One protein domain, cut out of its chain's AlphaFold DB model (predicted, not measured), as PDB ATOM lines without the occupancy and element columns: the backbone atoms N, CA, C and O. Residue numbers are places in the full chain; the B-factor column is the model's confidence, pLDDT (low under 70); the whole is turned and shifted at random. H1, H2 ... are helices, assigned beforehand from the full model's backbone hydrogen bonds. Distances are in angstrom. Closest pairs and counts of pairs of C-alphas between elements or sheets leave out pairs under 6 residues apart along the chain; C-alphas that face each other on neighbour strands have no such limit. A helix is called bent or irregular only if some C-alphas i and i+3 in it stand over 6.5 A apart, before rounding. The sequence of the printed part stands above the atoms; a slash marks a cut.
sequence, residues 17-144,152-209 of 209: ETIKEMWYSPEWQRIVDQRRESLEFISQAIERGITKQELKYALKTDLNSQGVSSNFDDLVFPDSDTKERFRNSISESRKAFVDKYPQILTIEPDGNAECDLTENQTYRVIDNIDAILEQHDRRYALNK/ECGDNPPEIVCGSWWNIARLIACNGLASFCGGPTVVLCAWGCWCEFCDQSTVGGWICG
ATOM      1  N   GLU A  17     -19.332  22.409 -34.054       86.94
ATOM      2  CA  GLU A  17     -20.185  22.551 -32.872       86.94
ATOM      3  C   GLU A  17     -21.388  23.445 -33.176       86.94
ATOM      4  O   GLU A  17     -22.513  23.103 -32.814       86.94
ATOM      5  N   THR A  18     -21.189  24.512 -33.952       89.38
ATOM      6  CA  THR A  18     -22.269  25.341 -34.494       89.38
ATOM      7  C   THR A  18     -23.188  24.523 -35.407       89.38
ATOM      8  O   THR A  18     -24.408  24.627 -35.297       89.38
ATOM      9  N   ILE A  19     -22.643  23.660 -36.274       88.44
ATOM     10  CA  ILE A  19     -23.450  22.795 -37.158       88.44
ATOM     11  C   ILE A  19     -24.261  21.773 -36.338       88.44
ATOM     12  O   ILE A  19     -25.446  21.565 -36.610       88.44
ATOM     13  N   LYS A  20     -23.654  21.166 -35.310       86.75
ATOM     14  CA  LYS A  20     -24.337  20.272 -34.357       86.75
ATOM     15  C   LYS A  20     -25.458  21.014 -33.627       86.75
ATOM     16  O   LYS A  20     -26.565  20.485 -33.533       86.75
ATOM     17  N   GLU A  21     -25.207  22.240 -33.164       87.44
ATOM     18  CA  GLU A  21     -26.221  23.077 -32.518       87.44
ATOM     19  C   GLU A  21     -27.395  23.355 -33.464       87.44
ATOM     20  O   GLU A  21     -28.538  23.097 -33.092       87.44
ATOM     21  N   MET A  22     -27.126  23.788 -34.705       88.75
ATOM     22  CA  MET A  22     -28.159  24.004 -35.725       88.75
ATOM     23  C   MET A  22     -28.996  22.743 -35.961       88.75
ATOM     24  O   MET A  22     -30.223  22.816 -35.928       88.75
ATOM     25  N   TRP A  23     -28.358  21.586 -36.157       86.75
ATOM     26  CA  TRP A  23     -29.043  20.322 -36.447       86.75
ATOM     27  C   TRP A  23     -29.963  19.852 -35.308       86.75
ATOM     28  O   TRP A  23     -31.062  19.352 -35.552       86.75
ATOM     29  N   TYR A  24     -29.557  20.038 -34.051       83.50
ATOM     30  CA  TYR A  24     -30.386  19.692 -32.891       83.50
ATOM     31  C   TYR A  24     -31.277  20.851 -32.401       83.50
ATOM     32  O   TYR A  24     -32.004  20.694 -31.416       83.50
ATOM     33  N   SER A  25     -31.256  22.004 -33.078       86.06
ATOM     34  CA  SER A  25     -32.015  23.190 -32.678       86.06
ATOM     35  C   SER A  25     -33.532  23.008 -32.860       86.06
ATOM     36  O   SER A  25     -33.971  22.467 -33.881       86.06
ATOM     37  N   PRO A  26     -34.378  23.498 -31.930       87.19
ATOM     38  CA  PRO A  26     -35.835  23.485 -32.101       87.19
ATOM     39  C   PRO A  26     -36.313  24.158 -33.395       87.19
ATOM     40  O   PRO A  26     -37.332  23.770 -33.963       87.19
ATOM     41  N   GLU A  27     -35.580  25.164 -33.870       88.06
ATOM     42  CA  GLU A  27     -35.881  25.925 -35.076       88.06
ATOM     43  C   GLU A  27     -35.667  25.078 -36.342       88.06
ATOM     44  O   GLU A  27     -36.530  25.074 -37.221       88.06
ATOM     45  N   TRP A  28     -34.584  24.292 -36.411       87.62
ATOM     46  CA  TRP A  28     -34.371  23.325 -37.496       87.62
ATOM     47  C   TRP A  28     -35.362  22.163 -37.431       87.62
ATOM     48  O   TRP A  28     -35.992  21.830 -38.433       87.62
ATOM     49  N   GLN A  29     -35.557  21.579 -36.245       85.81
ATOM     50  CA  GLN A  29     -36.486  20.461 -36.052       85.81
ATOM     51  C   GLN A  29     -37.916  20.846 -36.486       85.81
ATOM     52  O   GLN A  29     -38.606  20.043 -37.110       85.81
ATOM     53  N   ARG A  30     -38.329  22.108 -36.279       87.50
ATOM     54  CA  ARG A  30     -39.600  22.653 -36.788       87.50
ATOM     55  C   ARG A  30     -39.659  22.761 -38.318       87.50
ATOM     56  O   ARG A  30     -40.702  22.454 -38.891       87.50
ATOM     57  N   ILE A  31     -38.574  23.166 -38.986       86.44
ATOM     58  CA  ILE A  31     -38.497  23.159 -40.462       86.44
ATOM     59  C   ILE A  31     -38.664  21.728 -40.986       86.44
ATOM     60  O   ILE A  31     -39.414  21.500 -41.936       86.44
ATOM     61  N   VAL A  32     -38.009  20.758 -40.346       85.56
ATOM     62  CA  VAL A  32     -38.098  19.340 -40.705       85.56
ATOM     63  C   VAL A  32     -39.508  18.777 -40.467       85.56
ATOM     64  O   VAL A  32     -40.042  18.107 -41.352       85.56
ATOM     65  N   ASP A  33     -40.162  19.084 -39.344       86.06
ATOM     66  CA  ASP A  33     -41.560  18.686 -39.096       86.06
ATOM     67  C   ASP A  33     -42.516  19.223 -40.181       86.06
ATOM     68  O   ASP A  33     -43.421  18.514 -40.614       86.06
ATOM     69  N   GLN A  34     -42.275  20.422 -40.724       87.44
ATOM     70  CA  GLN A  34     -43.052  20.947 -41.860       87.44
ATOM     71  C   GLN A  34     -42.773  20.204 -43.176       87.44
ATOM     72  O   GLN A  34     -43.648  20.110 -44.041       87.44
ATOM     73  N   ARG A  35     -41.569  19.647 -43.368       86.00
ATOM     74  CA  ARG A  35     -41.290  18.762 -44.514       86.00
ATOM     75  C   ARG A  35     -42.092  17.469 -44.398       86.00
ATOM     76  O   ARG A  35     -42.701  17.059 -45.380       86.00
ATOM     77  N   ARG A  36     -42.200  16.903 -43.194       86.62
ATOM     78  CA  ARG A  36     -43.102  15.778 -42.914       86.62
ATOM     79  C   ARG A  36     -44.565  16.132 -43.185       86.62
ATOM     80  O   ARG A  36     -45.218  15.419 -43.937       86.62
ATOM     81  N   GLU A  37     -45.056  17.247 -42.648       89.00
ATOM     82  CA  GLU A  37     -46.441  17.708 -42.841       89.00
ATOM     83  C   GLU A  37     -46.776  17.893 -44.338       89.00
ATOM     84  O   GLU A  37     -47.854  17.518 -44.795       89.00
ATOM     85  N   SER A  38     -45.811  18.350 -45.149       88.56
ATOM     86  CA  SER A  38     -45.946  18.408 -46.617       88.56
ATOM     87  C   SER A  38     -46.190  17.031 -47.250       88.56
ATOM     88  O   SER A  38     -47.031  16.903 -48.139       88.56
ATOM     89  N   LEU A  39     -45.463  15.995 -46.808       88.56
ATOM     90  CA  LEU A  39     -45.655  14.618 -47.279       88.56
ATOM     91  C   LEU A  39     -47.005  14.058 -46.820       88.56
ATOM     92  O   LEU A  39     -47.674  13.363 -47.583       88.56
ATOM     93  N   GLU A  40     -47.419  14.383 -45.594       91.81
ATOM     94  CA  GLU A  40     -48.712  13.985 -45.040       91.81
ATOM     95  C   GLU A  40     -49.865  14.603 -45.852       91.81
ATOM     96  O   GLU A  40     -50.790  13.876 -46.213       91.81
ATOM     97  N   PHE A  41     -49.787  15.876 -46.267       92.75
ATOM     98  CA  PHE A  41     -50.777  16.454 -47.189       92.75
ATOM     99  C   PHE A  41     -50.806  15.750 -48.558       92.75
ATOM    100  O   PHE A  41     -51.891  15.511 -49.090       92.75
ATOM    101  N   ILE A  42     -49.645  15.392 -49.128       91.75
ATOM    102  CA  ILE A  42     -49.565  14.665 -50.413       91.75
ATOM    103  C   ILE A  42     -50.208  13.275 -50.288       91.75
ATOM    104  O   ILE A  42     -50.995  12.885 -51.150       91.75
ATOM    105  N   SER A  43     -49.917  12.543 -49.209       93.00
ATOM    106  CA  SER A  43     -50.519  11.233 -48.929       93.00
ATOM    107  C   SER A  43     -52.037  11.351 -48.736       93.00
ATOM    108  O   SER A  43     -52.801  10.685 -49.435       93.00
ATOM    109  N   GLN A  44     -52.502  12.306 -47.922       94.31
ATOM    110  CA  GLN A  44     -53.932  12.574 -47.729       94.31
ATOM    111  C   GLN A  44     -54.647  12.980 -49.029       94.31
ATOM    112  O   GLN A  44     -55.822  12.667 -49.200       94.31
ATOM    113  N   ALA A  45     -53.987  13.671 -49.963       94.50
ATOM    114  CA  ALA A  45     -54.576  13.976 -51.270       94.50
ATOM    115  C   ALA A  45     -54.848  12.701 -52.085       94.50
ATOM    116  O   ALA A  45     -55.899  12.589 -52.720       94.50
ATOM    117  N   ILE A  46     -53.951  11.716 -51.998       94.75
ATOM    118  CA  ILE A  46     -54.124  10.395 -52.612       94.75
ATOM    119  C   ILE A  46     -55.262   9.626 -51.928       94.75
ATOM    120  O   ILE A  46     -56.113   9.063 -52.616       94.75
ATOM    121  N   GLU A  47     -55.355   9.668 -50.595       94.44
ATOM    122  CA  GLU A  47     -56.471   9.074 -49.840       94.44
ATOM    123  C   GLU A  47     -57.831   9.718 -50.172       94.44
ATOM    124  O   GLU A  47     -58.847   9.024 -50.233       94.44
ATOM    125  N   ARG A  48     -57.861  11.030 -50.455       94.56
ATOM    126  CA  ARG A  48     -59.050  11.753 -50.953       94.56
ATOM    127  C   ARG A  48     -59.415  11.409 -52.405       94.56
ATOM    128  O   ARG A  48     -60.473  11.833 -52.869       94.56
ATOM    129  N   GLY A  49     -58.584  10.641 -53.110       95.56
ATOM    130  CA  GLY A  49     -58.839  10.146 -54.463       95.56
ATOM    131  C   GLY A  49     -58.098  10.873 -55.589       95.56
ATOM    132  O   GLY A  49     -58.327  10.529 -56.747       95.56
ATOM    133  N   ILE A  50     -57.209  11.831 -55.293       95.94
ATOM    134  CA  ILE A  50     -56.348  12.443 -56.317       95.94
ATOM    135  C   ILE A  50     -55.284  11.425 -56.734       95.94
ATOM    136  O   ILE A  50     -54.512  10.930 -55.914       95.94
ATOM    137  N   THR A  51     -55.201  11.088 -58.018       95.19
ATOM    138  CA  THR A  51     -54.232  10.085 -58.464       95.19
ATOM    139  C   THR A  51     -52.800  10.623 -58.423       95.19
ATOM    140  O   THR A  51     -52.535  11.798 -58.692       95.19
ATOM    141  N   LYS A  52     -51.825   9.726 -58.205       92.69
ATOM    142  CA  LYS A  52     -50.393  10.044 -58.366       92.69
ATOM    143  C   LYS A  52     -50.088  10.657 -59.746       92.69
ATOM    144  O   LYS A  52     -49.178  11.471 -59.856       92.69
ATOM    145  N   GLN A  53     -50.857  10.318 -60.785       92.75
ATOM    146  CA  GLN A  53     -50.692  10.878 -62.128       92.75
ATOM    147  C   GLN A  53     -51.174  12.335 -62.239       92.75
ATOM    148  O   GLN A  53     -50.510  13.136 -62.893       92.75
ATOM    149  N   GLU A  54     -52.284  12.699 -61.588       92.81
ATOM    150  CA  GLU A  54     -52.766  14.089 -61.521       92.81
ATOM    151  C   GLU A  54     -51.795  14.978 -60.740       92.81
ATOM    152  O   GLU A  54     -51.439  16.054 -61.219       92.81
ATOM    153  N   LEU A  55     -51.283  14.491 -59.602       90.56
ATOM    154  CA  LEU A  55     -50.250  15.182 -58.823       90.56
ATOM    155  C   LEU A  55     -48.987  15.449 -59.656       90.56
ATOM    156  O   LEU A  55     -48.503  16.578 -59.697       90.56
ATOM    157  N   LYS A  56     -48.481  14.434 -60.370       88.12
ATOM    158  CA  LYS A  56     -47.333  14.585 -61.281       88.12
ATOM    159  C   LYS A  56     -47.607  15.581 -62.405       88.12
ATOM    160  O   LYS A  56     -46.740  16.391 -62.717       88.12
ATOM    161  N   TYR A  57     -48.799  15.544 -63.001       87.75
ATOM    162  CA  TYR A  57     -49.174  16.465 -64.072       87.75
ATOM    163  C   TYR A  57     -49.236  17.918 -63.585       87.75
ATOM    164  O   TYR A  57     -48.633  18.788 -64.210       87.75
ATOM    165  N   ALA A  58     -49.888  18.177 -62.448       87.00
ATOM    166  CA  ALA A  58     -49.962  19.510 -61.854       87.00
ATOM    167  C   ALA A  58     -48.568  20.048 -61.491       87.00
ATOM    168  O   ALA A  58     -48.229  21.177 -61.839       87.00
ATOM    169  N   LEU A  59     -47.723  19.204 -60.892       81.88
ATOM    170  CA  LEU A  59     -46.335  19.528 -60.574       81.88
ATOM    171  C   LEU A  59     -45.503  19.854 -61.824       81.88
ATOM    172  O   LEU A  59     -44.770  20.838 -61.837       81.88
ATOM    173  N   LYS A  60     -45.651  19.072 -62.900       80.44
ATOM    174  CA  LYS A  60     -45.020  19.348 -64.199       80.44
ATOM    175  C   LYS A  60     -45.470  20.698 -64.758       80.44
ATOM    176  O   LYS A  60     -44.645  21.432 -65.296       80.44
ATOM    177  N   THR A  61     -46.755  21.033 -64.660       78.94
ATOM    178  CA  THR A  61     -47.275  22.338 -65.091       78.94
ATOM    179  C   THR A  61     -46.655  23.473 -64.280       78.94
ATOM    180  O   THR A  61     -46.171  24.435 -64.874       78.94
ATOM    181  N   ASP A  62     -46.591  23.330 -62.956       77.56
ATOM    182  CA  ASP A  62     -46.043  24.346 -62.055       77.56
ATOM    183  C   ASP A  62     -44.534  24.567 -62.293       77.56
ATOM    184  O   ASP A  62     -44.114  25.709 -62.484       77.56
ATOM    185  N   LEU A  63     -43.733  23.499 -62.422       72.69
ATOM    186  CA  LEU A  63     -42.293  23.581 -62.736       72.69
ATOM    187  C   LEU A  63     -42.004  24.289 -64.074       72.69
ATOM    188  O   LEU A  63     -41.032  25.030 -64.188       72.69
ATOM    189  N   ASN A  64     -42.856  24.102 -65.088       68.25
ATOM    190  CA  ASN A  64     -42.688  24.744 -66.398       68.25
ATOM    191  C   ASN A  64     -43.183  26.204 -66.446       68.25
ATOM    192  O   ASN A  64     -42.981  26.880 -67.453       68.25
ATOM    193  N   SER A  65     -43.851  26.698 -65.398       62.12
ATOM    194  CA  SER A  65     -44.549  27.992 -65.431       62.12
ATOM    195  C   SER A  65     -43.711  29.201 -64.989       62.12
ATOM    196  O   SER A  65     -44.192  30.328 -65.091       62.12
ATOM    197  N   GLN A  66     -42.480  28.987 -64.495       53.88
ATOM    198  CA  GLN A  66     -41.628  30.010 -63.851       53.88
ATOM    199  C   GLN A  66     -42.336  30.807 -62.728       53.88
ATOM    200  O   GLN A  66     -41.935  31.922 -62.395       53.88
ATOM    201  N   GLY A  67     -43.398  30.248 -62.141       49.19
ATOM    202  CA  GLY A  67     -44.272  30.921 -61.187       49.19
ATOM    203  C   GLY A  67     -44.771  29.987 -60.088       49.19
ATOM    204  O   GLY A  67     -44.642  28.770 -60.174       49.19
ATOM    205  N   VAL A  68     -45.311  30.592 -59.026       50.72
ATOM    206  CA  VAL A  68     -45.755  29.932 -57.784       50.72
ATOM    207  C   VAL A  68     -46.571  28.665 -58.062       50.72
ATOM    208  O   VAL A  68     -47.548  28.737 -58.803       50.72
ATOM    209  N   SER A  69     -46.236  27.553 -57.392       60.34
ATOM    210  CA  SER A  69     -46.963  26.279 -57.494       60.34
ATOM    211  C   SER A  69     -48.414  26.419 -57.028       60.34
ATOM    212  O   SER A  69     -48.735  26.301 -55.842       60.34
ATOM    213  N   SER A  70     -49.313  26.780 -57.945       70.62
ATOM    214  CA  SER A  70     -50.737  26.891 -57.646       70.62
ATOM    215  C   SER A  70     -51.400  25.533 -57.781       70.62
ATOM    216  O   SER A  70     -51.998  25.074 -56.812       70.62
ATOM    217  N   ASN A  71     -51.231  24.866 -58.928       80.12
ATOM    218  CA  ASN A  71     -52.025  23.698 -59.300       80.12
ATOM    219  C   ASN A  71     -51.704  22.482 -58.428       80.12
ATOM    220  O   ASN A  71     -52.615  21.776 -58.008       80.12
ATOM    221  N   PHE A  72     -50.425  22.237 -58.130       85.69
ATOM    222  CA  PHE A  72     -50.028  21.144 -57.246       85.69
ATOM    223  C   PHE A  72     -50.529  21.385 -55.820       85.69
ATOM    224  O   PHE A  72     -51.196  20.531 -55.242       85.69
ATOM    225  N   ASP A  73     -50.277  22.577 -55.273       85.44
ATOM    226  CA  ASP A  73     -50.741  22.952 -53.939       85.44
ATOM    227  C   ASP A  73     -52.280  22.898 -53.822       85.44
ATOM    228  O   ASP A  73     -52.788  22.489 -52.783       85.44
ATOM    229  N   ASP A  74     -53.026  23.307 -54.856       87.06
ATOM    230  CA  ASP A  74     -54.503  23.285 -54.881       87.06
ATOM    231  C   ASP A  74     -55.091  21.861 -54.907       87.06
ATOM    232  O   ASP A  74     -56.217  21.662 -54.457       87.06
ATOM    233  N   LEU A  75     -54.344  20.859 -55.390       90.88
ATOM    234  CA  LEU A  75     -54.716  19.441 -55.264       90.88
ATOM    235  C   LEU A  75     -54.315  18.849 -53.902       90.88
ATOM    236  O   LEU A  75     -55.005  17.982 -53.357       90.88
ATOM    237  N   VAL A  76     -53.169  19.285 -53.371       91.31
ATOM    238  CA  VAL A  76     -52.553  18.703 -52.173       91.31
ATOM    239  C   VAL A  76     -53.208  19.195 -50.882       91.31
ATOM    240  O   VAL A  76     -53.452  18.389 -49.980       91.31
ATOM    241  N   PHE A  77     -53.554  20.478 -50.778       91.44
ATOM    242  CA  PHE A  77     -54.270  20.981 -49.605       91.44
ATOM    243  C   PHE A  77     -55.764  20.630 -49.633       91.44
ATOM    244  O   PHE A  77     -56.365  20.557 -50.703       91.44
ATOM    245  N   PRO A  78     -56.394  20.434 -48.461       88.81
ATOM    246  CA  PRO A  78     -57.841  20.250 -48.376       88.81
ATOM    247  C   PRO A  78     -58.630  21.547 -48.633       88.81
ATOM    248  O   PRO A  78     -59.778  21.477 -49.064       88.81
ATOM    249  N   ASP A  79     -58.037  22.715 -48.355       90.94
ATOM    250  CA  ASP A  79     -58.678  24.031 -48.447       90.94
ATOM    251  C   ASP A  79     -57.648  25.188 -48.486       90.94
ATOM    252  O   ASP A  79     -56.460  25.005 -48.194       90.94
ATOM    253  N   SER A  80     -58.115  26.394 -48.836       88.88
ATOM    254  CA  SER A  80     -57.309  27.622 -48.945       88.88
ATOM    255  C   SER A  80     -56.693  28.090 -47.628       88.88
ATOM    256  O   SER A  80     -55.584  28.623 -47.622       88.88
ATOM    257  N   ASP A  81     -57.387  27.890 -46.515       91.31
ATOM    258  CA  ASP A  81     -57.009  28.445 -45.218       91.31
ATOM    259  C   ASP A  81     -55.922  27.569 -44.584       91.31
ATOM    260  O   ASP A  81     -55.004  28.051 -43.924       91.31
ATOM    261  N   THR A  82     -55.991  26.256 -44.803       90.94
ATOM    262  CA  THR A  82     -54.930  25.287 -44.510       90.94
ATOM    263  C   THR A  82     -53.700  25.561 -45.372       90.94
ATOM    264  O   THR A  82     -52.601  25.653 -44.824       90.94
ATOM    265  N   LYS A  83     -53.881  25.810 -46.679       88.38
ATOM    266  CA  LYS A  83     -52.807  26.242 -47.591       88.38
ATOM    267  C   LYS A  83     -52.087  27.482 -47.063       88.38
ATOM    268  O   LYS A  83     -50.877  27.439 -46.854       88.38
ATOM    269  N   GLU A  84     -52.812  28.570 -46.805       88.38
ATOM    270  CA  GLU A  84     -52.229  29.838 -46.352       88.38
ATOM    271  C   GLU A  84     -51.552  29.721 -44.978       88.38
ATOM    272  O   GLU A  84     -50.409  30.156 -44.821       88.38
ATOM    273  N   ARG A  85     -52.198  29.076 -43.994       90.00
ATOM    274  CA  ARG A  85     -51.601  28.853 -42.663       90.00
ATOM    275  C   ARG A  85     -50.291  28.077 -42.746       90.00
ATOM    276  O   ARG A  85     -49.333  28.443 -42.068       90.00
ATOM    277  N   PHE A  86     -50.227  27.048 -43.589       89.81
ATOM    278  CA  PHE A  86     -49.006  26.277 -43.792       89.81
ATOM    279  C   PHE A  86     -47.900  27.114 -44.454       89.81
ATOM    280  O   PHE A  86     -46.770  27.133 -43.958       89.81
ATOM    281  N   ARG A  87     -48.234  27.891 -45.499       86.31
ATOM    282  CA  ARG A  87     -47.290  28.820 -46.153       86.31
ATOM    283  C   ARG A  87     -46.687  29.817 -45.157       86.31
ATOM    284  O   ARG A  87     -45.469  30.010 -45.121       86.31
ATOM    285  N   ASN A  88     -47.533  30.414 -44.318       88.06
ATOM    286  CA  ASN A  88     -47.117  31.366 -43.290       88.06
ATOM    287  C   ASN A  88     -46.242  30.687 -42.223       88.06
ATOM    288  O   ASN A  88     -45.175  31.202 -41.898       88.06
ATOM    289  N   SER A  89     -46.621  29.489 -41.761       89.12
ATOM    290  CA  SER A  89     -45.846  28.698 -40.796       89.12
ATOM    291  C   SER A  89     -44.433  28.374 -41.306       89.12
ATOM    292  O   SER A  89     -43.471  28.487 -40.538       89.12
ATOM    293  N   ILE A  90     -44.266  28.024 -42.590       85.94
ATOM    294  CA  ILE A  90     -42.938  27.832 -43.209       85.94
ATOM    295  C   ILE A  90     -42.131  29.131 -43.171       85.94
ATOM    296  O   ILE A  90     -40.979  29.121 -42.734       85.94
ATOM    297  N   SER A  91     -42.729  30.243 -43.604       84.94
ATOM    298  CA  SER A  91     -42.064  31.551 -43.648       84.94
ATOM    299  C   SER A  91     -41.582  31.998 -42.261       84.94
ATOM    300  O   SER A  91     -40.424  32.383 -42.094       84.94
ATOM    301  N   GLU A  92     -42.431  31.855 -41.239       89.38
ATOM    302  CA  GLU A  92     -42.095  32.137 -39.839       89.38
ATOM    303  C   GLU A  92     -40.964  31.245 -39.315       89.38
ATOM    304  O   GLU A  92     -40.054  31.731 -38.647       89.38
ATOM    305  N   SER A  93     -40.995  29.948 -39.632       88.94
ATOM    306  CA  SER A  93     -40.023  28.975 -39.112       88.94
ATOM    307  C   SER A  93     -38.651  29.150 -39.761       88.94
ATOM    308  O   SER A  93     -37.638  29.172 -39.063       88.94
ATOM    309  N   ARG A  94     -38.620  29.397 -41.077       86.38
ATOM    310  CA  ARG A  94     -37.416  29.831 -41.795       86.38
ATOM    311  C   ARG A  94     -36.862  31.126 -41.211       86.38
ATOM    312  O   ARG A  94     -35.660  31.212 -40.974       86.38
ATOM    313  N   LYS A  95     -37.716  32.129 -40.976       88.25
ATOM    314  CA  LYS A  95     -37.284  33.403 -40.392       88.25
ATOM    315  C   LYS A  95     -36.672  33.200 -39.006       88.25
ATOM    316  O   LYS A  95     -35.582  33.702 -38.772       88.25
ATOM    317  N   ALA A  96     -37.319  32.437 -38.127       90.62
ATOM    318  CA  ALA A  96     -36.799  32.147 -36.791       90.62
ATOM    319  C   ALA A  96     -35.443  31.420 -36.831       90.62
ATOM    320  O   ALA A  96     -34.547  31.756 -36.060       90.62
ATOM    321  N   PHE A  97     -35.267  30.470 -37.756       90.38
ATOM    322  CA  PHE A  97     -33.994  29.777 -37.951       90.38
ATOM    323  C   PHE A  97     -32.882  30.724 -38.434       90.38
ATOM    324  O   PHE A  97     -31.802  30.744 -37.851       90.38
ATOM    325  N   VAL A  98     -33.151  31.556 -39.447       88.38
ATOM    326  CA  VAL A  98     -32.173  32.519 -39.993       88.38
ATOM    327  C   VAL A  98     -31.861  33.656 -39.015       88.38
ATOM    328  O   VAL A  98     -30.707  34.058 -38.909       88.38
ATOM    329  N   ASP A  99     -32.847  34.153 -38.263       89.44
ATOM    330  CA  ASP A  99     -32.635  35.179 -37.231       89.44
ATOM    331  C   ASP A  99     -31.736  34.660 -36.085       89.44
ATOM    332  O   ASP A  99     -31.059  35.456 -35.431       89.44
ATOM    333  N   LYS A 100     -31.718  33.340 -35.840       92.44
ATOM    334  CA  LYS A 100     -30.878  32.681 -34.825       92.44
ATOM    335  C   LYS A 100     -29.501  32.269 -35.349       92.44
ATOM    336  O   LYS A 100     -28.514  32.414 -34.631       92.44
ATOM    337  N   TYR A 101     -29.437  31.776 -36.583       89.94
ATOM    338  CA  TYR A 101     -28.225  31.264 -37.225       89.94
ATOM    339  C   TYR A 101     -27.914  32.025 -38.529       89.94
ATOM    340  O   TYR A 101     -27.862  31.411 -39.597       89.94
ATOM    341  N   PRO A 102     -27.704  33.357 -38.488       87.38
ATOM    342  CA  PRO A 102     -27.538  34.181 -39.690       87.38
ATOM    343  C   PRO A 102     -26.349  33.760 -40.560       87.38
ATOM    344  O   PRO A 102     -26.383  33.950 -41.773       87.38
ATOM    345  N   GLN A 103     -25.329  33.132 -39.968       85.50
ATOM    346  CA  GLN A 103     -24.187  32.560 -40.675       85.50
ATOM    347  C   GLN A 103     -24.582  31.483 -41.699       85.50
ATOM    348  O   GLN A 103     -23.861  31.303 -42.669       85.50
ATOM    349  N   ILE A 104     -25.749  30.829 -41.588       84.44
ATOM    350  CA  ILE A 104     -26.198  29.872 -42.616       84.44
ATOM    351  C   ILE A 104     -26.327  30.516 -44.009       84.44
ATOM    352  O   ILE A 104     -26.182  29.835 -45.018       84.44
ATOM    353  N   LEU A 105     -26.548  31.836 -44.073       81.81
ATOM    354  CA  LEU A 105     -26.625  32.600 -45.322       81.81
ATOM    355  C   LEU A 105     -25.278  32.728 -46.051       81.81
ATOM    356  O   LEU A 105     -25.268  33.174 -47.194       81.81
ATOM    357  N   THR A 106     -24.158  32.381 -45.406       80.50
ATOM    358  CA  THR A 106     -22.817  32.407 -46.016       80.50
ATOM    359  C   THR A 106     -22.393  31.050 -46.567       80.50
ATOM    360  O   THR A 106     -21.340  30.957 -47.192       80.50
ATOM    361  N   ILE A 107     -23.189  29.997 -46.346       80.06
ATOM    362  CA  ILE A 107     -23.026  28.738 -47.066       80.06
ATOM    363  C   ILE A 107     -23.693  28.914 -48.425       80.06
ATOM    364  O   ILE A 107     -24.913  28.788 -48.543       80.06
ATOM    365  N   GLU A 108     -22.896  29.175 -49.456       67.56
ATOM    366  CA  GLU A 108     -23.316  28.865 -50.818       67.56
ATOM    367  C   GLU A 108     -23.420  27.334 -50.929       67.56
ATOM    368  O   GLU A 108     -22.433  26.630 -50.682       67.56
ATOM    369  N   PRO A 109     -24.588  26.764 -51.269       61.56
ATOM    370  CA  PRO A 109     -24.617  25.412 -51.791       61.56
ATOM    371  C   PRO A 109     -23.899  25.478 -53.149       61.56
ATOM    372  O   PRO A 109     -24.426  26.087 -54.079       61.56
ATOM    373  N   ASP A 110     -22.678  24.933 -53.277       43.66
ATOM    374  CA  ASP A 110     -22.131  24.733 -54.628       43.66
ATOM    375  C   ASP A 110     -23.032  23.694 -55.302       43.66
ATOM    376  O   ASP A 110     -23.102  22.564 -54.815       43.66
ATOM    377  N   GLY A 111     -23.697  24.090 -56.388       41.41
ATOM    378  CA  GLY A 111     -24.826  23.347 -56.949       41.41
ATOM    379  C   GLY A 111     -26.137  24.084 -56.681       41.41
ATOM    380  O   GLY A 111     -26.371  24.583 -55.587       41.41
ATOM    381  N   ASN A 112     -26.958  24.233 -57.723       37.56
ATOM    382  CA  ASN A 112     -28.128  25.112 -57.767       37.56
ATOM    383  C   ASN A 112     -28.966  25.110 -56.464       37.56
ATOM    384  O   ASN A 112     -29.733  24.192 -56.190       37.56
ATOM    385  N   ALA A 113     -28.865  26.201 -55.693       41.31
ATOM    386  CA  ALA A 113     -29.731  26.482 -54.542       41.31
ATOM    387  C   ALA A 113     -31.178  26.838 -54.958       41.31
ATOM    388  O   ALA A 113     -32.100  26.854 -54.136       41.31
ATOM    389  N   GLU A 114     -31.387  27.129 -56.245       46.50
ATOM    390  CA  GLU A 114     -32.684  26.986 -56.902       46.50
ATOM    391  C   GLU A 114     -32.965  25.491 -57.054       46.50
ATOM    392  O   GLU A 114     -32.117  24.787 -57.584       46.50
ATOM    393  N   CYS A 115     -34.123  24.999 -56.603       51.81
ATOM    394  CA  CYS A 115     -34.415  23.564 -56.535       51.81
ATOM    395  C   CYS A 115     -34.424  22.886 -57.923       51.81
ATOM    396  O   CYS A 115     -35.493  22.661 -58.495       51.81
ATOM    397  N   ASP A 116     -33.248  22.526 -58.440       50.56
ATOM    398  CA  ASP A 116     -33.013  21.965 -59.779       50.56
ATOM    399  C   ASP A 116     -33.328  20.462 -59.815       50.56
ATOM    400  O   ASP A 116     -32.543  19.591 -60.188       50.56
ATOM    401  N   LEU A 117     -34.528  20.156 -59.331       58.28
ATOM    402  CA  LEU A 117     -35.107  18.832 -59.331       58.28
ATOM    403  C   LEU A 117     -35.491  18.483 -60.754       58.28
ATOM    404  O   LEU A 117     -36.457  19.015 -61.309       58.28
ATOM    405  N   THR A 118     -34.796  17.500 -61.308       62.62
ATOM    406  CA  THR A 118     -35.254  16.867 -62.538       62.62
ATOM    407  C   THR A 118     -36.663  16.309 -62.329       62.62
ATOM    408  O   THR A 118     -36.976  15.757 -61.273       62.62
ATOM    409  N   GLU A 119     -37.502  16.384 -63.367       67.25
ATOM    410  CA  GLU A 119     -38.874  15.842 -63.365       67.25
ATOM    411  C   GLU A 119     -38.937  14.388 -62.844       67.25
ATOM    412  O   GLU A 119     -39.894  13.983 -62.186       67.25
ATOM    413  N   ASN A 120     -37.874  13.609 -63.078       70.31
ATOM    414  CA  ASN A 120     -37.717  12.243 -62.583       70.31
ATOM    415  C   ASN A 120     -37.603  12.173 -61.045       70.31
ATOM    416  O   ASN A 120     -38.325  11.401 -60.413       70.31
ATOM    417  N   GLN A 121     -36.748  12.996 -60.425       68.25
ATOM    418  CA  GLN A 121     -36.598  13.057 -58.963       68.25
ATOM    419  C   GLN A 121     -37.901  13.513 -58.295       68.25
ATOM    420  O   GLN A 121     -38.350  12.905 -57.321       68.25
ATOM    421  N   THR A 122     -38.571  14.526 -58.852       72.75
ATOM    422  CA  THR A 122     -39.850  15.013 -58.317       72.75
ATOM    423  C   THR A 122     -40.954  13.956 -58.400       72.75
ATOM    424  O   THR A 122     -41.722  13.782 -57.450       72.75
ATOM    425  N   TYR A 123     -41.016  13.186 -59.489       81.94
ATOM    426  CA  TYR A 123     -41.967  12.079 -59.618       81.94
ATOM    427  C   TYR A 123     -41.663  10.907 -58.682       81.94
ATOM    428  O   TYR A 123     -42.609  10.310 -58.164       81.94
ATOM    429  N   ARG A 124     -40.385  10.606 -58.409       78.75
ATOM    430  CA  ARG A 124     -39.997   9.571 -57.435       78.75
ATOM    431  C   ARG A 124     -40.476   9.884 -56.025       78.75
ATOM    432  O   ARG A 124     -40.825   8.944 -55.312       78.75
ATOM    433  N   VAL A 125     -40.554  11.156 -55.628       80.56
ATOM    434  CA  VAL A 125     -41.139  11.526 -54.328       80.56
ATOM    435  C   VAL A 125     -42.633  11.182 -54.275       80.56
ATOM    436  O   VAL A 125     -43.091  10.597 -53.297       80.56
ATOM    437  N   ILE A 126     -43.391  11.456 -55.343       87.19
ATOM    438  CA  ILE A 126     -44.826  11.118 -55.423       87.19
ATOM    439  C   ILE A 126     -45.046   9.597 -55.489       87.19
ATOM    440  O   ILE A 126     -45.952   9.067 -54.842       87.19
ATOM    441  N   ASP A 127     -44.230   8.871 -56.257       87.50
ATOM    442  CA  ASP A 127     -44.355   7.415 -56.380       87.50
ATOM    443  C   ASP A 127     -44.098   6.699 -55.055       87.50
ATOM    444  O   ASP A 127     -44.839   5.775 -54.714       87.50
ATOM    445  N   ASN A 128     -43.124   7.177 -54.281       84.94
ATOM    446  CA  ASN A 128     -42.616   6.502 -53.090       84.94
ATOM    447  C   ASN A 128     -43.027   7.181 -51.772       84.94
ATOM    448  O   ASN A 128     -42.440   6.894 -50.731       84.94
ATOM    449  N   ILE A 129     -44.037   8.058 -51.816       87.00
ATOM    450  CA  ILE A 129     -44.500   8.909 -50.709       87.00
ATOM    451  C   ILE A 129     -44.633   8.179 -49.361       87.00
ATOM    452  O   ILE A 129     -44.162   8.683 -48.345       87.00
ATOM    453  N   ASP A 130     -45.177   6.963 -49.355       83.81
ATOM    454  CA  ASP A 130     -45.426   6.181 -48.137       83.81
ATOM    455  C   ASP A 130     -44.119   5.669 -47.502       83.81
ATOM    456  O   ASP A 130     -43.907   5.779 -46.295       83.81
ATOM    457  N   ALA A 131     -43.186   5.184 -48.328       81.38
ATOM    458  CA  ALA A 131     -41.854   4.764 -47.888       81.38
ATOM    459  C   ALA A 131     -40.978   5.964 -47.482       81.38
ATOM    460  O   ALA A 131     -40.107   5.854 -46.620       81.38
ATOM    461  N   ILE A 132     -41.214   7.127 -48.090       80.81
ATOM    462  CA  ILE A 132     -40.562   8.386 -47.730       80.81
ATOM    463  C   ILE A 132     -41.038   8.858 -46.352       80.81
ATOM    464  O   ILE A 132     -40.197   9.203 -45.525       80.81
ATOM    465  N   LEU A 133     -42.348   8.810 -46.086       82.62
ATOM    466  CA  LEU A 133     -42.942   9.081 -44.773       82.62
ATOM    467  C   LEU A 133     -42.383   8.145 -43.691       82.62
ATOM    468  O   LEU A 133     -41.944   8.627 -42.649       82.62
ATOM    469  N   GLU A 134     -42.320   6.835 -43.953       79.94
ATOM    470  CA  GLU A 134     -41.801   5.843 -42.996       79.94
ATOM    471  C   GLU A 134     -40.337   6.110 -42.591       79.94
ATOM    472  O   GLU A 134     -39.966   5.936 -41.431       79.94
ATOM    473  N   GLN A 135     -39.490   6.546 -43.532       74.50
ATOM    474  CA  GLN A 135     -38.066   6.795 -43.267       74.50
ATOM    475  C   GLN A 135     -37.739   8.257 -42.908       74.50
ATOM    476  O   GLN A 135     -36.569   8.561 -42.667       74.50
ATOM    477  N   HIS A 136     -38.721   9.168 -42.880       75.69
ATOM    478  CA  HIS A 136     -38.482  10.604 -42.699       75.69
ATOM    479  C   HIS A 136     -37.811  10.917 -41.351       75.69
ATOM    480  O   HIS A 136     -36.736  11.519 -41.315       75.69
ATOM    481  N   ASP A 137     -38.414  10.450 -40.254       71.00
ATOM    482  CA  ASP A 137     -37.955  10.736 -38.888       71.00
ATOM    483  C   ASP A 137     -36.539  10.191 -38.632       71.00
ATOM    484  O   ASP A 137     -35.693  10.885 -38.067       71.00
ATOM    485  N   ARG A 138     -36.256   8.976 -39.128       66.12
ATOM    486  CA  ARG A 138     -34.944   8.315 -39.011       66.12
ATOM    487  C   ARG A 138     -33.823   9.083 -39.703       66.12
ATOM    488  O   ARG A 138     -32.694   9.069 -39.230       66.12
ATOM    489  N   ARG A 139     -34.116   9.713 -40.842       67.75
ATOM    490  CA  ARG A 139     -33.113  10.385 -41.676       67.75
ATOM    491  C   ARG A 139     -32.714  11.736 -41.111       67.75
ATOM    492  O   ARG A 139     -31.532  11.979 -40.912       67.75
ATOM    493  N   TYR A 140     -33.686  12.571 -40.758       67.88
ATOM    494  CA  TYR A 140     -33.412  13.856 -40.106       67.88
ATOM    495  C   TYR A 140     -33.089  13.738 -38.607       67.88
ATOM    496  O   TYR A 140     -32.997  14.748 -37.912       67.88
ATOM    497  N   ALA A 141     -32.916  12.510 -38.108       60.66
ATOM    498  CA  ALA A 141     -32.642  12.203 -36.711       60.66
ATOM    499  C   ALA A 141     -33.605  12.902 -35.727       60.66
ATOM    500  O   ALA A 141     -33.186  13.406 -34.681       60.66
ATOM    501  N   LEU A 142     -34.894  12.965 -36.091       56.19
ATOM    502  CA  LEU A 142     -35.917  13.713 -35.361       56.19
ATOM    503  C   LEU A 142     -36.120  13.131 -33.958       56.19
ATOM    504  O   LEU A 142     -36.727  12.072 -33.800       56.19
ATOM    505  N   ASN A 143     -35.686  13.856 -32.922       49.44
ATOM    506  CA  ASN A 143     -35.944  13.467 -31.538       49.44
ATOM    507  C   ASN A 143     -37.126  14.243 -30.948       49.44
ATOM    508  O   ASN A 143     -36.953  15.303 -30.340       49.44
ATOM    509  N   LYS A 144     -38.338  13.694 -31.059       45.09
ATOM    510  CA  LYS A 144     -39.548  14.288 -30.468       45.09
ATOM    511  C   LYS A 144     -39.626  14.107 -28.942       45.09
ATOM    512  O   LYS A 144     -40.604  13.549 -28.455       45.09
ATOM    513  N   GLU A 152     -33.733   6.881 -30.728       38.66
ATOM    514  CA  GLU A 152     -34.275   5.972 -31.744       38.66
ATOM    515  C   GLU A 152     -33.421   5.901 -33.022       38.66
ATOM    516  O   GLU A 152     -33.645   5.039 -33.870       38.66
ATOM    517  N   CYS A 153     -32.409   6.765 -33.152       43.50
ATOM    518  CA  CYS A 153     -31.512   6.799 -34.308       43.50
ATOM    519  C   CYS A 153     -30.470   5.666 -34.309       43.50
ATOM    520  O   CYS A 153     -29.828   5.416 -35.332       43.50
ATOM    521  N   GLY A 154     -30.316   4.962 -33.182       54.09
ATOM    522  CA  GLY A 154     -29.353   3.874 -33.034       54.09
ATOM    523  C   GLY A 154     -27.916   4.325 -33.313       54.09
ATOM    524  O   GLY A 154     -27.495   5.395 -32.877       54.09
ATOM    525  N   ASP A 155     -27.175   3.505 -34.057       45.38
ATOM    526  CA  ASP A 155     -25.731   3.659 -34.280       45.38
ATOM    527  C   ASP A 155     -25.341   4.628 -35.423       45.38
ATOM    528  O   ASP A 155     -24.161   4.730 -35.750       45.38
ATOM    529  N   ASN A 156     -26.294   5.336 -36.049       52.75
ATOM    530  CA  ASN A 156     -26.045   6.197 -37.219       52.75
ATOM    531  C   ASN A 156     -26.154   7.703 -36.879       52.75
ATOM    532  O   ASN A 156     -27.222   8.292 -37.066       52.75
ATOM    533  N   PRO A 157     -25.080   8.360 -36.394       61.47
ATOM    534  CA  PRO A 157     -25.052   9.810 -36.198       61.47
ATOM    535  C   PRO A 157     -25.179  10.582 -37.530       61.47
ATOM    536  O   PRO A 157     -24.826  10.041 -38.581       61.47
ATOM    537  N   PRO A 158     -25.596  11.867 -37.509       64.12
ATOM    538  CA  PRO A 158     -25.804  12.675 -38.721       64.12
ATOM    539  C   PRO A 158     -24.580  12.739 -39.649       64.12
ATOM    540  O   PRO A 158     -24.713  12.680 -40.869       64.12
ATOM    541  N   GLU A 159     -23.381  12.765 -39.065       60.84
ATOM    542  CA  GLU A 159     -22.102  12.700 -39.781       60.84
ATOM    543  C   GLU A 159     -21.966  11.447 -40.663       60.84
ATOM    544  O   GLU A 159     -21.453  11.539 -41.770       60.84
ATOM    545  N   ILE A 160     -22.479  10.287 -40.231       62.28
ATOM    546  CA  ILE A 160     -22.483   9.053 -41.037       62.28
ATOM    547  C   ILE A 160     -23.575   9.097 -42.116       62.28
ATOM    548  O   ILE A 160     -23.398   8.532 -43.193       62.28
ATOM    549  N   VAL A 161     -24.687   9.793 -41.866       69.31
ATOM    550  CA  VAL A 161     -25.818   9.880 -42.806       69.31
ATOM    551  C   VAL A 161     -25.481  10.716 -44.049       69.31
ATOM    552  O   VAL A 161     -25.931  10.375 -45.143       69.31
ATOM    553  N   CYS A 162     -24.675  11.772 -43.893       74.44
ATOM    554  CA  CYS A 162     -24.261  12.669 -44.983       74.44
ATOM    555  C   CYS A 162     -22.732  12.717 -45.200       74.44
ATOM    556  O   CYS A 162     -22.223  13.570 -45.922       74.44
ATOM    557  N   GLY A 163     -21.970  11.825 -44.565       75.25
ATOM    558  CA  GLY A 163     -20.513  11.684 -44.704       75.25
ATOM    559  C   GLY A 163     -19.645  12.759 -44.026       75.25
ATOM    560  O   GLY A 163     -18.452  12.528 -43.844       75.25
ATOM    561  N   SER A 164     -20.193  13.925 -43.665       82.94
ATOM    562  CA  SER A 164     -19.487  14.966 -42.897       82.94
ATOM    563  C   SER A 164     -20.442  15.994 -42.278       82.94
ATOM    564  O   SER A 164     -21.554  16.201 -42.770       82.94
ATOM    565  N   TRP A 165     -19.980  16.718 -41.252       84.56
ATOM    566  CA  TRP A 165     -20.694  17.891 -40.727       84.56
ATOM    567  C   TRP A 165     -20.830  19.010 -41.769       84.56
ATOM    568  O   TRP A 165     -21.864  19.666 -41.816       84.56
ATOM    569  N   TRP A 166     -19.862  19.187 -42.673       85.94
ATOM    570  CA  TRP A 166     -19.985  20.184 -43.743       85.94
ATOM    571  C   TRP A 166     -21.147  19.878 -44.702       85.94
ATOM    572  O   TRP A 166     -21.915  20.773 -45.048       85.94
ATOM    573  N   ASN A 167     -21.362  18.608 -45.052       84.00
ATOM    574  CA  ASN A 167     -22.523  18.202 -45.850       84.00
ATOM    575  C   ASN A 167     -23.849  18.400 -45.099       84.00
ATOM    576  O   ASN A 167     -24.836  18.806 -45.711       84.00
ATOM    577  N   ILE A 168     -23.872  18.202 -43.774       85.94
ATOM    578  CA  ILE A 168     -25.022  18.577 -42.934       85.94
ATOM    579  C   ILE A 168     -25.271  20.092 -42.998       85.94
ATOM    580  O   ILE A 168     -26.414  20.511 -43.166       85.94
ATOM    581  N   ALA A 169     -24.228  20.921 -42.942       87.62
ATOM    582  CA  ALA A 169     -24.355  22.375 -43.049       87.62
ATOM    583  C   ALA A 169     -24.921  22.809 -44.418       87.62
ATOM    584  O   ALA A 169     -25.841  23.626 -44.474       87.62
ATOM    585  N   ARG A 170     -24.454  22.197 -45.516       85.88
ATOM    586  CA  ARG A 170     -24.981  22.408 -46.880       85.88
ATOM    587  C   ARG A 170     -26.435  21.956 -47.026       85.88
ATOM    588  O   ARG A 170     -27.236  22.681 -47.609       85.88
ATOM    589  N   LEU A 171     -26.805  20.813 -46.440       84.50
ATOM    590  CA  LEU A 171     -28.196  20.354 -46.369       84.50
ATOM    591  C   LEU A 171     -29.081  21.358 -45.617       84.50
ATOM    592  O   LEU A 171     -30.162  21.699 -46.106       84.50
ATOM    593  N   ILE A 172     -28.628  21.848 -44.457       86.75
ATOM    594  CA  ILE A 172     -29.338  22.855 -43.660       86.75
ATOM    595  C   ILE A 172     -29.512  24.149 -44.464       86.75
ATOM    596  O   ILE A 172     -30.621  24.680 -44.520       86.75
ATOM    597  N   ALA A 173     -28.459  24.625 -45.135       84.81
ATOM    598  CA  ALA A 173     -28.517  25.813 -45.981       84.81
ATOM    599  C   ALA A 173     -29.499  25.626 -47.144       84.81
ATOM    600  O   ALA A 173     -30.454  26.386 -47.264       84.81
ATOM    601  N   CYS A 174     -29.347  24.575 -47.947       80.25
ATOM    602  CA  CYS A 174     -30.202  24.319 -49.106       80.25
ATOM    603  C   CYS A 174     -31.689  24.168 -48.716       80.25
ATOM    604  O   CYS A 174     -32.555  24.844 -49.269       80.25
ATOM    605  N   ASN A 175     -32.013  23.355 -47.705       78.25
ATOM    606  CA  ASN A 175     -33.401  23.067 -47.312       78.25
ATOM    607  C   ASN A 175     -34.027  24.187 -46.449       78.25
ATOM    608  O   ASN A 175     -35.220  24.483 -46.576       78.25
ATOM    609  N   GLY A 176     -33.231  24.850 -45.605       70.31
ATOM    610  CA  GLY A 176     -33.655  26.000 -44.804       70.31
ATOM    611  C   GLY A 176     -33.801  27.290 -45.618       70.31
ATOM    612  O   GLY A 176     -34.666  28.114 -45.312       70.31
ATOM    613  N   LEU A 177     -33.000  27.463 -46.677       67.19
ATOM    614  CA  LEU A 177     -33.000  28.656 -47.532       67.19
ATOM    615  C   LEU A 177     -33.740  28.482 -48.865       67.19
ATOM    616  O   LEU A 177     -33.944  29.496 -49.542       67.19
ATOM    617  N   ALA A 178     -34.216  27.275 -49.200       63.59
ATOM    618  CA  ALA A 178     -35.067  26.989 -50.360       63.59
ATOM    619  C   ALA A 178     -36.151  28.067 -50.542       63.59
ATOM    620  O   ALA A 178     -37.095  28.192 -49.757       63.59
ATOM    621  N   SER A 179     -35.965  28.919 -51.549       48.88
ATOM    622  CA  SER A 179     -36.746  30.140 -51.794       48.88
ATOM    623  C   SER A 179     -37.956  29.910 -52.698       48.88
ATOM    624  O   SER A 179     -38.889  30.709 -52.682       48.88
ATOM    625  N   PHE A 180     -37.963  28.811 -53.455       46.78
ATOM    626  CA  PHE A 180     -38.943  28.549 -54.509       46.78
ATOM    627  C   PHE A 180     -40.302  28.023 -54.026       46.78
ATOM    628  O   PHE A 180     -41.293  28.116 -54.749       46.78
ATOM    629  N   CYS A 181     -40.374  27.462 -52.816       54.34
ATOM    630  CA  CYS A 181     -41.518  26.655 -52.401       54.34
ATOM    631  C   CYS A 181     -42.098  27.099 -51.057       54.34
ATOM    632  O   CYS A 181     -41.667  26.666 -49.993       54.34
ATOM    633  N   GLY A 182     -43.139  27.930 -51.117       52.59
ATOM    634  CA  GLY A 182     -43.953  28.277 -49.949       52.59
ATOM    635  C   GLY A 182     -45.021  27.235 -49.591       52.59
ATOM    636  O   GLY A 182     -45.814  27.498 -48.700       52.59
ATOM    637  N   GLY A 183     -45.112  26.107 -50.299       58.88
ATOM    638  CA  GLY A 183     -46.156  25.088 -50.132       58.88
ATOM    639  C   GLY A 183     -45.599  23.666 -50.008       58.88
ATOM    640  O   GLY A 183     -44.410  23.511 -49.751       58.88
ATOM    641  N   PRO A 184     -46.403  22.610 -50.230       59.00
ATOM    642  CA  PRO A 184     -45.987  21.212 -50.105       59.00
ATOM    643  C   PRO A 184     -44.895  20.834 -51.109       59.00
ATOM    644  O   PRO A 184     -44.146  19.891 -50.879       59.00
ATOM    645  N   THR A 185     -44.729  21.616 -52.181       71.06
ATOM    646  CA  THR A 185     -43.556  21.566 -53.064       71.06
ATOM    647  C   THR A 185     -42.222  21.730 -52.323       71.06
ATOM    648  O   THR A 185     -41.193  21.268 -52.810       71.06
ATOM    649  N   VAL A 186     -42.213  22.292 -51.110       70.75
ATOM    650  CA  VAL A 186     -40.997  22.502 -50.312       70.75
ATOM    651  C   VAL A 186     -40.331  21.199 -49.887       70.75
ATOM    652  O   VAL A 186     -39.112  21.162 -49.722       70.75
ATOM    653  N   VAL A 187     -41.087  20.103 -49.752       73.31
ATOM    654  CA  VAL A 187     -40.470  18.803 -49.460       73.31
ATOM    655  C   VAL A 187     -39.759  18.216 -50.671       73.31
ATOM    656  O   VAL A 187     -38.816  17.449 -50.514       73.31
ATOM    657  N   LEU A 188     -40.147  18.624 -51.878       75.31
ATOM    658  CA  LEU A 188     -39.454  18.248 -53.104       75.31
ATOM    659  C   LEU A 188     -38.056  18.888 -53.085       75.31
ATOM    660  O   LEU A 188     -37.067  18.171 -53.215       75.31
ATOM    661  N   CYS A 189     -37.964  20.197 -52.800       73.12
ATOM    662  CA  CYS A 189     -36.688  20.897 -52.577       73.12
ATOM    663  C   CYS A 189     -35.851  20.239 -51.474       73.12
ATOM    664  O   CYS A 189     -34.679  19.943 -51.683       73.12
ATOM    665  N   ALA A 190     -36.464  19.960 -50.317       75.94
ATOM    666  CA  ALA A 190     -35.802  19.301 -49.193       75.94
ATOM    667  C   ALA A 190     -35.188  17.946 -49.583       75.94
ATOM    668  O   ALA A 190     -34.069  17.637 -49.172       75.94
ATOM    669  N   TRP A 191     -35.894  17.154 -50.398       76.62
ATOM    670  CA  TRP A 191     -35.368  15.901 -50.936       76.62
ATOM    671  C   TRP A 191     -34.282  16.104 -51.987       76.62
ATOM    672  O   TRP A 191     -33.346  15.319 -51.991       76.62
ATOM    673  N   GLY A 192     -34.336  17.157 -52.806       75.25
ATOM    674  CA  GLY A 192     -33.233  17.538 -53.699       75.25
ATOM    675  C   GLY A 192     -31.939  17.790 -52.926       75.25
ATOM    676  O   GLY A 192     -30.950  17.098 -53.148       75.25
ATOM    677  N   CYS A 193     -31.994  18.674 -51.928       78.62
ATOM    678  CA  CYS A 193     -30.871  18.959 -51.030       78.62
ATOM    679  C   CYS A 193     -30.345  17.694 -50.324       78.62
ATOM    680  O   CYS A 193     -29.138  17.497 -50.190       78.62
ATOM    681  N   TRP A 194     -31.247  16.811 -49.877       79.00
ATOM    682  CA  TRP A 194     -30.872  15.522 -49.288       79.00
ATOM    683  C   TRP A 194     -30.156  14.618 -50.297       79.00
ATOM    684  O   TRP A 194     -29.173  13.958 -49.969       79.00
ATOM    685  N   CYS A 195     -30.664  14.573 -51.525       75.56
ATOM    686  CA  CYS A 195     -30.120  13.778 -52.614       75.56
ATOM    687  C   CYS A 195     -28.766  14.270 -53.119       75.56
ATOM    688  O   CYS A 195     -28.045  13.478 -53.715       75.56
ATOM    689  N   GLU A 196     -28.423  15.533 -52.888       77.88
ATOM    690  CA  GLU A 196     -27.137  16.111 -53.271       77.88
ATOM    691  C   GLU A 196     -26.059  15.894 -52.200       77.88
ATOM    692  O   GLU A 196     -24.947  15.478 -52.517       77.88
ATOM    693  N   PHE A 197     -26.383  16.121 -50.920       79.75
ATOM    694  CA  PHE A 197     -25.387  16.107 -49.836       79.75
ATOM    695  C   PHE A 197     -25.366  14.816 -48.998       79.75
ATOM    696  O   PHE A 197     -24.455  14.626 -48.193       79.75
ATOM    697  N   CYS A 198     -26.347  13.922 -49.172       76.19
ATOM    698  CA  CYS A 198     -26.517  12.690 -48.385       76.19
ATOM    699  C   CYS A 198     -26.840  11.462 -49.271       76.19
ATOM    700  O   CYS A 198     -27.535  10.523 -48.847       76.19
ATOM    701  N   ASP A 199     -26.353  11.467 -50.517       67.88
ATOM    702  CA  ASP A 199     -26.601  10.451 -51.551       67.88
ATOM    703  C   ASP A 199     -26.109   9.044 -51.162       67.88
ATOM    704  O   ASP A 199     -26.772   8.051 -51.463       67.88
ATOM    705  N   GLN A 200     -25.008   8.967 -50.402       59.41
ATOM    706  CA  GLN A 200     -24.386   7.722 -49.928       59.41
ATOM    707  C   GLN A 200     -25.248   6.937 -48.921       59.41
ATOM    708  O   GLN A 200     -24.918   5.803 -48.566       59.41
ATOM    709  N   SER A 201     -26.377   7.497 -48.477       55.53
ATOM    710  CA  SER A 201     -27.367   6.773 -47.678       55.53
ATOM    711  C   SER A 201     -28.087   5.693 -48.508       55.53
ATOM    712  O   SER A 201     -28.491   5.909 -49.649       55.53
ATOM    713  N   THR A 202     -28.318   4.510 -47.927       44.88
ATOM    714  CA  THR A 202     -28.871   3.329 -48.635       44.88
ATOM    715  C   THR A 202     -30.235   3.557 -49.297       44.88
ATOM    716  O   THR A 202     -30.516   2.976 -50.342       44.88
ATOM    717  N   VAL A 203     -31.081   4.408 -48.708       44.84
ATOM    718  CA  VAL A 203     -32.392   4.802 -49.264       44.84
ATOM    719  C   VAL A 203     -32.293   6.119 -50.057       44.84
ATOM    720  O   VAL A 203     -33.261   6.544 -50.690       44.84
ATOM    721  N   GLY A 204     -31.130   6.782 -50.051       47.75
ATOM    722  CA  GLY A 204     -30.781   7.860 -50.979       47.75
ATOM    723  C   GLY A 204     -30.759   7.320 -52.406       47.75
ATOM    724  O   GLY A 204     -31.601   7.706 -53.210       47.75
ATOM    725  N   GLY A 205     -29.931   6.304 -52.673       51.03
ATOM    726  CA  GLY A 205     -29.790   5.654 -53.988       51.03
ATOM    727  C   GLY A 205     -31.074   5.124 -54.659       51.03
ATOM    728  O   GLY A 205     -31.043   4.802 -55.842       51.03
ATOM    729  N   TRP A 206     -32.212   5.056 -53.957       51.47
ATOM    730  CA  TRP A 206     -33.515   4.695 -54.535       51.47
ATOM    731  C   TRP A 206     -34.362   5.910 -54.967       51.47
ATOM    732  O   TRP A 206     -34.989   5.889 -56.029       51.47
ATOM    733  N   ILE A 207     -34.354   6.988 -54.175       54.88
ATOM    734  CA  ILE A 207     -35.119   8.222 -54.446       54.88
ATOM    735  C   ILE A 207     -34.313   9.185 -55.335       54.88
ATOM    736  O   ILE A 207     -34.893   9.871 -56.171       54.88
ATOM    737  N   CYS A 208     -32.990   9.197 -55.166       62.47
ATOM    738  CA  CYS A 208     -32.057  10.165 -55.739       62.47
ATOM    739  C   CYS A 208     -31.353   9.693 -57.021       62.47
ATOM    740  O   CYS A 208     -30.843  10.534 -57.758       62.47
ATOM    741  N   GLY A 209     -31.294   8.372 -57.249       55.06
ATOM    742  CA  GLY A 209     -30.707   7.759 -58.452       55.06
ATOM    743  C   GLY A 209     -31.709   7.590 -59.580       55.06
ATOM    744  O   GLY A 209     -32.442   8.542 -59.914       55.06
TER     745      GLY A 209
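Overview. This is residues 17 to 144 and 152 to 209 of the 209 residues of an uncharacterized protein of Rhodothermaceae bacterium (UniProt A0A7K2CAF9). Three helices, H5, H2 and H8, stand side by side in a row, each running opposite to its neighbour, and the hairpin of H10 and H11 packs on one face of that row at H2. H1, H6 and H9 gather round H10 at one end of the body, and H3, H4 and H7 at the other. The printed part has 186 residues with twelve named helices, H1 to H12 in chain order, and no named strand, an all helix class. It is compact, with a radius of gyration of the C-alphas of 15.6 A, and rounded, spanning 45 by 34 by 32 A.

Arrangement. Start at H1, residues 17 to 24; it touches the hub, H10, residues 165 to 177, with C-alphas 19 and 169 closest at 6.0 A. Next look at H2, residues 26 to 47: its residues 27 to 34 touch H5, residues 80 to 100, at a shallow tilt of 22 degrees, opposite ways, closest at C-alphas 27 and 97, 5.2 A. H2 also touches H8, residues 129 to 139, at a shallow tilt of 16 degrees, opposite ways, with C-alphas 39 and 133 at 6.7 A. H3, residues 52 to 63, forms a hairpin with H4, residues 71 to 76, closest at C-alphas 58 and 72, 4.9 A. H3 touches H7, residues 119 to 127, with C-alphas 56 and 123 at 6.2 A. H6, residues 102 to 106, touches H10, with C-alphas 104 and 173 at 5.8 A; H9, residues 158 to 162, touches it only at the corner, with C-alphas 159 and 165 at 5.5 A. H10 and H11, residues 186 to 197, form a hairpin, closest at C-alphas 175 and 190, 4.8 A. H11 touches H2 at a steep tilt of 62 degrees, with C-alphas 187 and 35 at 5.0 A, and only just touches H12, residues 204 to 207, with 3 pairs of C-alphas within 8 A, C-alphas 195 and 204 closest at 6.2 A. Every O i to N i+4 pair is within hydrogen-bond range in H1 to H5 and H9 to H11; H7 has 4 of 5, H8 5 of 7, H6 0 of 1 but 2 of 2 O i to N i+3 pairs, and H12 is too short for such a pair.

Along the chain. Find C-alpha 26 at (-35.835, 23.485, -32.101); H2 runs 30.8 A to C-alpha 47 at (-56.471, 9.074, -49.840). H5 measures 30.4 A, H10 17.7 A, H11 16.9 A and H3 16.4 A. H8, 14.6 A, is irregular: C-alphas 134 and 137 are 7.5 A apart. H12 ends at C-alpha 207, (-35.119, 8.222, -54.446).

Size, cuts and confidence. The C-alphas farthest apart, of Glu 17 and Gly 49, are 46.0 A apart. Residues 145 to 151 are not printed, and C-alphas 144 and 152 are 9.9 A apart across the cut. The link from H6 to H7, residues 107 to 118, is long. Mean pLDDT of the printed part is 76.2; 55 residues are under 70, among them 108 to 119, 152 to 161 and 199 to 209.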